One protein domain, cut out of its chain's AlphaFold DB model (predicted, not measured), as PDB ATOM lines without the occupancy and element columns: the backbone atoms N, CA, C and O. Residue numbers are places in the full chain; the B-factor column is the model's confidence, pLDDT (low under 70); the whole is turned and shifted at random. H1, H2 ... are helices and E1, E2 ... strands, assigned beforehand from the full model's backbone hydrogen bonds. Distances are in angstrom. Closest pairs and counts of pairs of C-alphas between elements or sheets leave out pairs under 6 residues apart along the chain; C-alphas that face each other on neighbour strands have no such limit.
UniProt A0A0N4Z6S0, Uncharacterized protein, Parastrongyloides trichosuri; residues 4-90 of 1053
ATOM      1  N   ASP A   4     145.874 149.353 112.829       72.75
ATOM      2  CA  ASP A   4     146.487 149.965 111.649       72.75
ATOM      3  C   ASP A   4     145.607 151.108 111.118       72.75
ATOM      4  O   ASP A   4     146.106 152.206 110.900       72.75
ATOM      5  N   GLU A   5     144.278 150.914 111.057       71.50
ATOM      6  CA  GLU A   5     143.304 151.986 110.770       71.50
ATOM      7  C   GLU A   5     143.375 153.147 111.788       71.50
ATOM      8  O   GLU A   5     143.085 154.289 111.438       71.50
ATOM      9  N   ILE A   6     143.744 152.878 113.049       68.62
ATOM     10  CA  ILE A   6     143.848 153.898 114.110       68.62
ATOM     11  C   ILE A   6     145.181 154.653 114.023       68.62
ATOM     12  O   ILE A   6     145.182 155.877 114.151       68.62
ATOM     13  N   ASN A   7     146.292 153.955 113.769       71.56
ATOM     14  CA  ASN A   7     147.591 154.586 113.526       71.56
ATOM     15  C   ASN A   7     147.525 155.480 112.279       71.56
ATOM     16  O   ASN A   7     147.856 156.661 112.365       71.56
ATOM     17  N   PHE A   8     146.967 154.956 111.185       73.19
ATOM     18  CA  PHE A   8     146.667 155.688 109.953       73.19
ATOM     19  C   PHE A   8     145.875 156.980 110.219       73.19
ATOM     20  O   PHE A   8     146.305 158.067 109.837       73.19
ATOM     21  N   LEU A   9     144.756 156.894 110.955       73.50
ATOM     22  CA  LEU A   9     143.973 158.073 111.347       73.50
ATOM     23  C   LEU A   9     144.760 159.065 112.221       73.50
ATOM     24  O   LEU A   9     144.454 160.256 112.197       73.50
ATOM     25  N   SER A  10     145.754 158.608 112.990       66.56
ATOM     26  CA  SER A  10     146.595 159.492 113.805       66.56
ATOM     27  C   SER A  10     147.660 160.225 112.984       66.56
ATOM     28  O   SER A  10     147.809 161.431 113.155       66.56
ATOM     29  N   GLU A  11     148.332 159.546 112.047       70.38
ATOM     30  CA  GLU A  11     149.326 160.148 111.142       70.38
ATOM     31  C   GLU A  11     148.685 161.234 110.270       70.38
ATOM     32  O   GLU A  11     149.208 162.344 110.163       70.38
ATOM     33  N   LEU A  12     147.479 160.958 109.767       68.00
ATOM     34  CA  LEU A  12     146.619 161.933 109.100       68.00
ATOM     35  C   LEU A  12     146.433 163.221 109.894       68.00
ATOM     36  O   LEU A  12     146.696 164.299 109.368       68.00
ATOM     37  N   ILE A  13     146.011 163.126 111.158       67.00
ATOM     38  CA  ILE A  13     145.719 164.300 111.997       67.00
ATOM     39  C   ILE A  13     146.952 165.207 112.170       67.00
ATOM     40  O   ILE A  13     146.783 166.412 112.357       67.00
ATOM     41  N   PHE A  14     148.172 164.671 112.055       65.44
ATOM     42  CA  PHE A  14     149.411 165.451 112.138       65.44
ATOM     43  C   PHE A  14     149.922 166.004 110.796       65.44
ATOM     44  O   PHE A  14     150.722 166.938 110.813       65.44
ATOM     45  N   GLN A  15     149.482 165.477 109.648       66.19
ATOM     46  CA  GLN A  15     149.979 165.900 108.326       66.19
ATOM     47  C   GLN A  15     149.145 167.007 107.652       66.19
ATOM     48  O   GLN A  15     149.648 167.678 106.749       66.19
ATOM     49  N   VAL A  16     147.889 167.242 108.064       66.38
ATOM     50  CA  VAL A  16     147.007 168.214 107.381       66.38
ATOM     51  C   VAL A  16     147.306 169.671 107.765       66.38
ATOM     52  O   VAL A  16     146.607 170.291 108.566       66.38
ATOM     53  N   ASN A  17     148.313 170.264 107.121       65.75
ATOM     54  CA  ASN A  17     148.536 171.710 107.168       65.75
ATOM     55  C   ASN A  17     147.471 172.458 106.341       65.75
ATOM     56  O   ASN A  17     147.553 172.537 105.118       65.75
ATOM     57  N   GLY A  18     146.467 173.016 107.025       76.88
ATOM     58  CA  GLY A  18     145.494 173.981 106.488       76.88
ATOM     59  C   GLY A  18     144.250 173.402 105.799       76.88
ATOM     60  O   GLY A  18     143.208 174.052 105.807       76.88
ATOM     61  N   GLY A  19     144.334 172.191 105.243       84.88
ATOM     62  CA  GLY A  19     143.220 171.544 104.537       84.88
ATOM     63  C   GLY A  19     142.257 170.728 105.404       84.88
ATOM     64  O   GLY A  19     142.321 170.716 106.633       84.88
ATOM     65  N   PHE A  20     141.365 169.986 104.741       85.12
ATOM     66  CA  PHE A  20     140.457 169.025 105.375       85.12
ATOM     67  C   PHE A  20     140.265 167.795 104.478       85.12
ATOM     68  O   PHE A  20     139.794 167.916 103.351       85.12
ATOM     69  N   GLY A  21     140.626 166.610 104.975       87.50
ATOM     70  CA  GLY A  21     140.346 165.334 104.313       87.50
ATOM     71  C   GLY A  21     139.183 164.606 104.990       87.50
ATOM     72  O   GLY A  21     139.226 164.396 106.204       87.50
ATOM     73  N   ILE A  22     138.162 164.191 104.231       89.81
ATOM     74  CA  ILE A  22     137.120 163.275 104.731       89.81
ATOM     75  C   ILE A  22     137.418 161.869 104.232       89.81
ATOM     76  O   ILE A  22     137.431 161.643 103.027       89.81
ATOM     77  N   ILE A  23     137.600 160.914 105.143       90.81
ATOM     78  CA  ILE A  23     137.862 159.519 104.781       90.81
ATOM     79  C   ILE A  23     136.617 158.676 105.031       90.81
ATOM     80  O   ILE A  23     136.129 158.586 106.158       90.81
ATOM     81  N   GLU A  24     136.131 158.034 103.974       90.38
ATOM     82  CA  GLU A  24     135.116 156.992 104.058       90.38
ATOM     83  C   GLU A  24     135.800 155.626 104.137       90.38
ATOM     84  O   GLU A  24     136.491 155.222 103.204       90.38
ATOM     85  N   ILE A  25     135.615 154.930 105.262       89.56
ATOM     86  CA  ILE A  25     136.145 153.581 105.492       89.56
ATOM     87  C   ILE A  25     135.040 152.562 105.186       89.56
ATOM     88  O   ILE A  25     134.115 152.395 105.989       89.56
ATOM     89  N   GLY A  26     135.140 151.864 104.048       87.62
ATOM     90  CA  GLY A  26     134.208 150.806 103.633       87.62
ATOM     91  C   GLY A  26     133.315 151.153 102.432       87.62
ATOM     92  O   GLY A  26     133.736 151.813 101.490       87.62
ATOM     93  N   GLU A  27     132.081 150.632 102.422       84.56
ATOM     94  CA  GLU A  27     131.119 150.843 101.325       84.56
ATOM     95  C   GLU A  27     130.552 152.275 101.318       84.56
ATOM     96  O   GLU A  27     130.147 152.777 102.368       84.56
ATOM     97  N   GLU A  28     130.445 152.886 100.128       84.00
ATOM     98  CA  GLU A  28     129.974 154.269  99.922       84.00
ATOM     99  C   GLU A  28     128.665 154.580 100.669       84.00
ATOM    100  O   GLU A  28     127.593 154.033 100.357       84.00
ATOM    101  N   THR A  29     128.704 155.516 101.621       87.81
ATOM    102  CA  THR A  29     127.502 155.934 102.339       87.81
ATOM    103  C   THR A  29     126.882 157.155 101.667       87.81
ATOM    104  O   THR A  29     127.446 158.245 101.599       87.81
ATOM    105  N   LYS A  30     125.623 157.016 101.228       86.75
ATOM    106  CA  LYS A  30     124.841 158.132 100.658       86.75
ATOM    107  C   LYS A  30     124.813 159.387 101.543       86.75
ATOM    108  O   LYS A  30     124.601 160.483 101.040       86.75
ATOM    109  N   GLN A  31     124.970 159.217 102.856       84.00
ATOM    110  CA  GLN A  31     124.977 160.319 103.812       84.00
ATOM    111  C   GLN A  31     126.238 161.174 103.684       84.00
ATOM    112  O   GLN A  31     126.132 162.389 103.819       84.00
ATOM    113  N   LEU A  32     127.395 160.577 103.375       85.50
ATOM    114  CA  LEU A  32     128.627 161.334 103.192       85.50
ATOM    115  C   LEU A  32     128.555 162.212 101.942       85.50
ATOM    116  O   LEU A  32     128.835 163.401 102.038       85.50
ATOM    117  N   GLY A  33     128.052 161.675 100.824       84.81
ATOM    118  CA  GLY A  33     127.801 162.448  99.600       84.81
ATOM    119  C   GLY A  33     126.948 163.703  99.834       84.81
ATOM    120  O   GLY A  33     127.287 164.770  99.338       84.81
ATOM    121  N   VAL A  34     125.899 163.605 100.661       85.31
ATOM    122  CA  VAL A  34     125.029 164.746 101.028       85.31
ATOM    123  C   VAL A  34     125.698 165.719 102.015       85.31
ATOM    124  O   VAL A  34     125.372 166.904 102.040       85.31
ATOM    125  N   ILE A  35     126.636 165.252 102.847       83.88
ATOM    126  CA  ILE A  35     127.420 166.121 103.744       83.88
ATOM    127  C   ILE A  35     128.466 166.902 102.943       83.88
ATOM    128  O   ILE A  35     128.577 168.118 103.121       83.88
ATOM    129  N   LEU A  36     129.176 166.217 102.041       87.06
ATOM    130  CA  LEU A  36     130.114 166.794 101.078       87.06
ATOM    131  C   LEU A  36     129.408 167.862 100.235       87.06
ATOM    132  O   LEU A  36     129.815 169.020 100.275       87.06
ATOM    133  N   SER A  37     128.270 167.523  99.614       81.56
ATOM    134  CA  SER A  37     127.487 168.424  98.752       81.56
ATOM    135  C   SER A  37     126.787 169.594  99.469       81.56
ATOM    136  O   SER A  37     125.932 170.254  98.871       81.56
ATOM    137  N   HIS A  38     127.109 169.876 100.735       80.12
ATOM    138  CA  HIS A  38     126.511 170.974 101.503       80.12
ATOM    139  C   HIS A  38     127.464 171.735 102.444       80.12
ATOM    140  O   HIS A  38     127.068 172.802 102.908       80.12
ATOM    141  N   ASN A  39     128.653 171.217 102.791       72.38
ATOM    142  CA  ASN A  39     129.427 171.759 103.929       72.38
ATOM    143  C   ASN A  39     130.937 171.950 103.698       72.38
ATOM    144  O   ASN A  39     131.593 172.487 104.589       72.38
ATOM    145  N   ALA A  40     131.509 171.500 102.578       75.00
ATOM    146  CA  ALA A  40     132.951 171.588 102.342       75.00
ATOM    147  C   ALA A  40     133.267 171.773 100.852       75.00
ATOM    148  O   ALA A  40     132.669 171.108 100.007       75.00
ATOM    149  N   TYR A  41     134.242 172.633 100.535       87.00
ATOM    150  CA  TYR A  41     134.749 172.794  99.171       87.00
ATOM    151  C   TYR A  41     135.720 171.654  98.860       87.00
ATOM    152  O   TYR A  41     136.941 171.793  98.960       87.00
ATOM    153  N   CYS A  42     135.145 170.492  98.560       91.75
ATOM    154  CA  CYS A  42     135.868 169.294  98.164       91.75
ATOM    155  C   CYS A  42     136.103 169.308  96.654       91.75
ATOM    156  O   CYS A  42     135.151 169.367  95.880       91.75
ATOM    157  N   TRP A  43     137.374 169.292  96.260       91.50
ATOM    158  CA  TRP A  43     137.834 169.538  94.889       91.50
ATOM    159  C   TRP A  43     138.343 168.265  94.189       91.50
ATOM    160  O   TRP A  43     138.572 168.276  92.981       91.50
ATOM    161  N   GLY A  44     138.511 167.162  94.927       92.62
ATOM    162  CA  GLY A  44     138.888 165.869  94.364       92.62
ATOM    163  C   GLY A  44     138.714 164.700  95.333       92.62
ATOM    164  O   GLY A  44     138.505 164.886  96.536       92.62
ATOM    165  N   ILE A  45     138.805 163.483  94.799       93.94
ATOM    166  CA  ILE A  45     138.718 162.218  95.532       93.94
ATOM    167  C   ILE A  45     140.020 161.444  95.305       93.94
ATOM    168  O   ILE A  45     140.320 161.013  94.193       93.94
ATOM    169  N   GLY A  46     140.799 161.274  96.369       94.50
ATOM    170  CA  GLY A  46     141.943 160.370  96.407       94.50
ATOM    171  C   GLY A  46     141.558 158.990  96.943       94.50
ATOM    172  O   GLY A  46     140.562 158.822  97.651       94.50
ATOM    173  N   TYR A  47     142.392 157.997  96.652       92.94
ATOM    174  CA  TYR A  47     142.317 156.662  97.247       92.94
ATOM    175  C   TYR A  47     143.479 156.472  98.220       92.94
ATOM    176  O   TYR A  47     144.562 157.009  98.002       92.94
ATOM    177  N   VAL A  48     143.267 155.714  99.295       91.44
ATOM    178  CA  VAL A  48     144.305 155.445 100.303       91.44
ATOM    179  C   VAL A  48     144.958 154.086 100.040       91.44
ATOM    180  O   VAL A  48     144.257 153.115  99.753       91.44
ATOM    181  N   LYS A  49     146.286 153.987 100.190       87.62
ATOM    182  CA  LYS A  49     147.051 152.743  99.985       87.62
ATOM    183  C   LYS A  49     146.982 151.786 101.196       87.62
ATOM    184  O   LYS A  49     147.989 151.489 101.830       87.62
ATOM    185  N   VAL A  50     145.775 151.322 101.536       84.94
ATOM    186  CA  VAL A  50     145.489 150.385 102.647       84.94
ATOM    187  C   VAL A  50     144.603 149.234 102.144       84.94
ATOM    188  O   VAL A  50     143.762 149.442 101.274       84.94
ATOM    189  N   ASP A  51     144.741 148.032 102.720       80.25
ATOM    190  CA  ASP A  51     143.981 146.810 102.363       80.25
ATOM    191  C   ASP A  51     142.443 146.949 102.431       80.25
ATOM    192  O   ASP A  51     141.701 146.120 101.896       80.25
ATOM    193  N   VAL A  52     141.945 147.978 103.120       80.56
ATOM    194  CA  VAL A  52     140.521 148.312 103.219       80.56
ATOM    195  C   VAL A  52     140.218 149.424 102.221       80.56
ATOM    196  O   VAL A  52     140.893 150.450 102.222       80.56
ATOM    197  N   ILE A  53     139.189 149.236 101.387       65.75
ATOM    198  CA  ILE A  53     138.771 150.236 100.395       65.75
ATOM    199  C   ILE A  53     138.347 151.516 101.125       65.75
ATOM    200  O   ILE A  53     137.267 151.578 101.715       65.75
ATOM    201  N   ASN A  54     139.218 152.522 101.059       82.25
ATOM    202  CA  ASN A  54     139.067 153.803 101.727       82.25
ATOM    203  C   ASN A  54     139.141 154.926 100.680       82.25
ATOM    204  O   ASN A  54     140.170 155.090 100.014       82.25
ATOM    205  N   LYS A  55     138.061 155.703 100.542       92.31
ATOM    206  CA  LYS A  55     138.034 156.928  99.720       92.31
ATOM    207  C   LYS A  55     138.364 158.131 100.595       92.31
ATOM    208  O   LYS A  55     137.826 158.238 101.695       92.31
ATOM    209  N   MET A  56     139.207 159.040 100.111       93.19
ATOM    210  CA  MET A  56     139.534 160.294 100.790       93.19
ATOM    211  C   MET A  56     139.135 161.497  99.935       93.19
ATOM    212  O   MET A  56     139.769 161.804  98.931       93.19
ATOM    213  N   TYR A  57     138.091 162.199 100.358       93.31
ATOM    214  CA  TYR A  57     137.645 163.448  99.753       93.31
ATOM    215  C   TYR A  57     138.554 164.586 100.220       93.31
ATOM    216  O   TYR A  57     138.717 164.801 101.423       93.31
ATOM    217  N   LEU A  58     139.157 165.287  99.263       93.12
ATOM    218  CA  LEU A  58     140.162 166.323  99.470       93.12
ATOM    219  C   LEU A  58     139.473 167.689  99.422       93.12
ATOM    220  O   LEU A  58     138.901 168.057  98.395       93.12
ATOM    221  N   CYS A  59     139.489 168.426 100.533       93.75
ATOM    222  CA  CYS A  59     138.693 169.641 100.700       93.75
ATOM    223  C   CYS A  59     139.511 170.813 101.258       93.75
ATOM    224  O   CYS A  59     140.508 170.622 101.955       93.75
ATOM    225  N   ASN A  60     139.064 172.037 100.954       88.44
ATOM    226  CA  ASN A  60     139.646 173.302 101.418       88.44
ATOM    227  C   ASN A  60     141.173 173.387 101.185       88.44
ATOM    228  O   ASN A  60     141.943 173.441 102.135       88.44
ATOM    229  N   ASN A  61     141.625 173.370  99.926       84.75
ATOM    230  CA  ASN A  61     143.043 173.531  99.545       84.75
ATOM    231  C   ASN A  61     144.026 172.520 100.188       84.75
ATOM    232  O   ASN A  61     145.209 172.812 100.345       84.75
ATOM    233  N   PHE A  62     143.556 171.317 100.543       87.12
ATOM    234  CA  PHE A  62     144.394 170.201 100.999       87.12
ATOM    235  C   PHE A  62     145.563 169.930 100.028       87.12
ATOM    236  O   PHE A  62     145.341 169.427  98.928       87.12
ATOM    237  N   ASN A  63     146.809 170.222 100.423       89.38
ATOM    238  CA  ASN A  63     147.978 169.824  99.631       89.38
ATOM    239  C   ASN A  63     148.181 168.306  99.768       89.38
ATOM    240  O   ASN A  63     148.578 167.804 100.819       89.38
ATOM    241  N   TYR A  64     147.871 167.588  98.692       88.81
ATOM    242  CA  TYR A  64     147.920 166.130  98.613       88.81
ATOM    243  C   TYR A  64     149.303 165.587  98.236       88.81
ATOM    244  O   TYR A  64     149.593 164.418  98.471       88.81
ATOM    245  N   GLU A  65     150.170 166.423  97.661       88.94
ATOM    246  CA  GLU A  65     151.506 166.039  97.194       88.94
ATOM    247  C   GLU A  65     152.362 165.548  98.366       88.94
ATOM    248  O   GLU A  65     153.041 164.526  98.265       88.94
ATOM    249  N   LYS A  66     152.249 166.233  99.512       85.19
ATOM    250  CA  LYS A  66     152.954 165.931 100.768       85.19
ATOM    251  C   LYS A  66     152.396 164.723 101.532       85.19
ATOM    252  O   LYS A  66     152.904 164.408 102.603       85.19
ATOM    253  N   PHE A  67     151.355 164.068 101.021       85.00
ATOM    254  CA  PHE A  67     150.633 163.013 101.726       85.00
ATOM    255  C   PHE A  67     150.908 161.635 101.096       85.00
ATOM    256  O   PHE A  67     150.214 161.184 100.185       85.00
ATOM    257  N   GLU A  68     151.945 160.959 101.596       85.88
ATOM    258  CA  GLU A  68     152.482 159.694 101.054       85.88
ATOM    259  C   GLU A  68     151.484 158.521 101.054       85.88
ATOM    260  O   GLU A  68     151.636 157.574 100.287       85.88
ATOM    261  N   LEU A  69     150.448 158.586 101.896       84.75
ATOM    262  CA  LEU A  69     149.439 157.533 102.062       84.75
ATOM    263  C   LEU A  69     148.315 157.586 101.002       84.75
ATOM    264  O   LEU A  69     147.491 156.664 100.945       84.75
ATOM    265  N   ILE A  70     148.263 158.629 100.157       88.62
ATOM    266  CA  ILE A  70     147.455 158.607  98.927       88.62
ATOM    267  C   ILE A  70     148.115 157.653  97.935       88.62
ATOM    268  O   ILE A  70     149.301 157.746  97.625       88.62
ATOM    269  N   ASP A  71     147.309 156.754  97.389       89.50
ATOM    270  CA  ASP A  71     147.727 155.795  96.384       89.50
ATOM    271  C   ASP A  71     147.907 156.476  95.019       89.50
ATOM    272  O   ASP A  71     147.007 156.449  94.182       89.50
ATOM    273  N   ARG A  72     149.077 157.095  94.805       86.56
ATOM    274  CA  ARG A  72     149.444 157.846  93.583       86.56
ATOM    275  C   ARG A  72     149.359 157.031  92.279       86.56
ATOM    276  O   ARG A  72     149.386 157.615  91.203       86.56
ATOM    277  N   GLU A  73     149.250 155.703  92.362       89.44
ATOM    278  CA  GLU A  73     148.973 154.815  91.217       89.44
ATOM    279  C   GLU A  73     147.539 154.966  90.680       89.44
ATOM    280  O   GLU A  73     147.267 154.620  89.531       89.44
ATOM    281  N   LYS A  74     146.613 155.487  91.495       87.69
ATOM    282  CA  LYS A  74     145.255 155.843  91.077       87.69
ATOM    283  C   LYS A  74     145.187 157.354  90.833       87.69
ATOM    284  O   LYS A  74     145.632 158.119  91.691       87.69
ATOM    285  N   PRO A  75     144.612 157.814  89.706       86.81
ATOM    286  CA  PRO A  75     144.403 159.238  89.493       86.81
ATOM    287  C   PRO A  75     143.476 159.789  90.581       86.81
ATOM    288  O   PRO A  75     142.503 159.138  90.967       86.81
ATOM    289  N   ILE A  76     143.762 161.000  91.058       87.44
ATOM    290  CA  ILE A  76     142.816 161.739  91.892       87.44
ATOM    291  C   ILE A  76     141.643 162.119  90.993       87.44
ATOM    292  O   ILE A  76     141.808 162.865  90.026       87.44
ATOM    293  N   GLU A  77     140.462 161.594  91.304       87.94
ATOM    294  CA  GLU A  77     139.226 161.942  90.613       87.94
ATOM    295  C   GLU A  77     138.871 163.382  91.010       87.94
ATOM    296  O   GLU A  77     138.241 163.619  92.042       87.94
ATOM    297  N   THR A  78     139.309 164.364  90.216       82.56
ATOM    298  CA  THR A  78     138.887 165.774  90.306       82.56
ATOM    299  C   THR A  78     137.462 165.925  89.784       82.56
ATOM    300  O   THR A  78     137.178 166.581  88.779       82.56
ATOM    301  N   ASP A  79     136.553 165.248  90.484       59.56
ATOM    302  CA  ASP A  79     135.119 165.291  90.268       59.56
ATOM    303  C   ASP A  79     134.690 166.762  90.275       59.56
ATOM    304  O   ASP A  79     134.876 167.479  91.262       59.56
ATOM    305  N   LYS A  80     134.130 167.234  89.155       49.25
ATOM    306  CA  LYS A  80     133.580 168.591  89.045       49.25
ATOM    307  C   LYS A  80     132.280 168.655  89.841       49.25
ATOM    308  O   LYS A  80     131.188 168.662  89.273       49.25
ATOM    309  N   VAL A  81     132.398 168.685  91.167       49.12
ATOM    310  CA  VAL A  81     131.292 168.961  92.084       49.12
ATOM    311  C   VAL A  81     130.874 170.407  91.838       49.12
ATOM    312  O   VAL A  81     131.468 171.338  92.376       49.12
ATOM    313  N   PHE A  82     129.906 170.590  90.936       40.03
ATOM    314  CA  PHE A  82     129.477 171.897  90.445       40.03
ATOM    315  C   PHE A  82     129.036 172.805  91.600       40.03
ATOM    316  O   PHE A  82     127.936 172.664  92.136       40.03
ATOM    317  N   TYR A  83     129.890 173.773  91.922       45.41
ATOM    318  CA  TYR A  83     129.573 174.914  92.764       45.41
ATOM    319  C   TYR A  83     129.750 176.192  91.959       45.41
ATOM    320  O   TYR A  83     130.856 176.525  91.540       45.41
ATOM    321  N   GLU A  84     128.657 176.927  91.778       37.00
ATOM    322  CA  GLU A  84     128.745 178.351  91.468       37.00
ATOM    323  C   GLU A  84     129.309 179.089  92.694       37.00
ATOM    324  O   GLU A  84     129.003 178.751  93.846       37.00
ATOM    325  N   ASN A  85     130.176 180.072  92.446       36.00
ATOM    326  CA  ASN A  85     131.005 180.695  93.476       36.00
ATOM    327  C   ASN A  85     130.173 181.321  94.609       36.00
ATOM    328  O   ASN A  85     129.225 182.069  94.377       36.00
ATOM    329  N   SER A  86     130.577 181.068  95.856       35.78
ATOM    330  CA  SER A  86     130.021 181.719  97.050       35.78
ATOM    331  C   SER A  86     131.138 182.082  98.033       35.78
ATOM    332  O   SER A  86     131.339 181.435  99.053       35.78
ATOM    333  N   GLU A  87     131.867 183.150  97.707       39.34
ATOM    334  CA  GLU A  87     133.009 183.684  98.464       39.34
ATOM    335  C   GLU A  87     132.621 184.133  99.888       39.34
ATOM    336  O   GLU A  87     132.295 185.300 100.117       39.34
ATOM    337  N   LYS A  88     132.625 183.211 100.865       37.53
ATOM    338  CA  LYS A  88     132.488 183.531 102.299       37.53
ATOM    339  C   LYS A  88     133.349 182.627 103.174       37.53
ATOM    340  O   LYS A  88     132.916 181.550 103.589       37.53
ATOM    341  N   ASP A  89     134.523 183.131 103.545       38.09
ATOM    342  CA  ASP A  89     135.343 182.547 104.604       38.09
ATOM    343  C   ASP A  89     134.549 182.395 105.905       38.09
ATOM    344  O   ASP A  89     133.918 183.334 106.405       38.09
ATOM    345  N   SER A  90     134.612 181.205 106.504       37.59
ATOM    346  CA  SER A  90     134.182 181.017 107.887       37.59
ATOM    347  C   SER A  90     134.953 179.889 108.571       37.59
ATOM    348  O   SER A  90     134.930 178.737 108.149       37.59
TER     349      SER A  90
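This is residues 4 to 90 of the 1053 residues of an uncharacterized protein of Parastrongyloides trichosuri (UniProt A0A0N4Z6S0). A small antiparallel sheet of three strands forms the core, with two short helices, H1 and H2, at separate places round it, both only grazing it. A long stretch with no named element, residues 60 to 90, follows the last strand, and its residues 84 to 90 stand free as a tail. The printed part has 87 residues, with two named helices and three named strands in the order H1, E1, H2, E2, E3; the sheet's order is E1, E3, E2. The class is mixed, helices and strands, though under half of the residues, 40 of 87, are in named elements. The whole is compact, with a radius of gyration of the C-alphas of 13.0 A, and spans 38 by 28 by 23 A.

In the sheet, E3, residues 54 to 59, is the inner strand between the edge strands E1, residues 20 to 25, and E2, residues 42 to 47. E1 and E3 are antiparallel at 162 degrees; N 22 and O 57 are within hydrogen-bond range at 2.9 A, and N 57 and O 22 at 2.8 A. E2 and E3 form a hairpin, antiparallel at 154 degrees, with N 46 and O 56 at 2.8 A and N 43 and O 58 at 2.9 A. H2, residues 30 to 39, is on the sheet but only grazes it, with residues 32 to 36. Its closest C-alphas to E2 are those of Leu 36 and Cys 42, 6.9 A apart, and to E1 those of Leu 32 and Glu 24, 7.9 A apart. E1, H2 and E2 make a split strand-helix-strand unit, two strands running the same way with E3 between them in the sheet, and its crossover is right-handed. H1, residues 4 to 15, is only just on the sheet, with 5 pairs of C-alphas within 10 A, and only grazes it with residues 5 to 13. H1 and E1 are near each other, while H1 and H2 are apart. Every O i to N i+4 pair is within hydrogen-bond range in H1, and 5 of 6 are in H2.

E3 runs 15.9 A from C-alpha 54 at (139.067, 153.803, 101.727) to C-alpha 59 at (138.693, 169.641, 100.700). E1 measures 16.0 A and E2 14.2 A from first to last C-alpha. H1 measures 16.6 A and begins at C-alpha 4, (146.487, 149.965, 111.649); H2 measures 14.7 A.

The C-alphas of Asp 4 and Glu 84 are the two farthest apart, at 39.1 A. The printed part has no cut. The links H1 to E1, E1 to H2 and H2 to E2 are tight, and E2 to E3 is short. The mean pLDDT of the printed part is 77.6; 21 residues are under 70, among them residues 12 to 17 and 79 to 90.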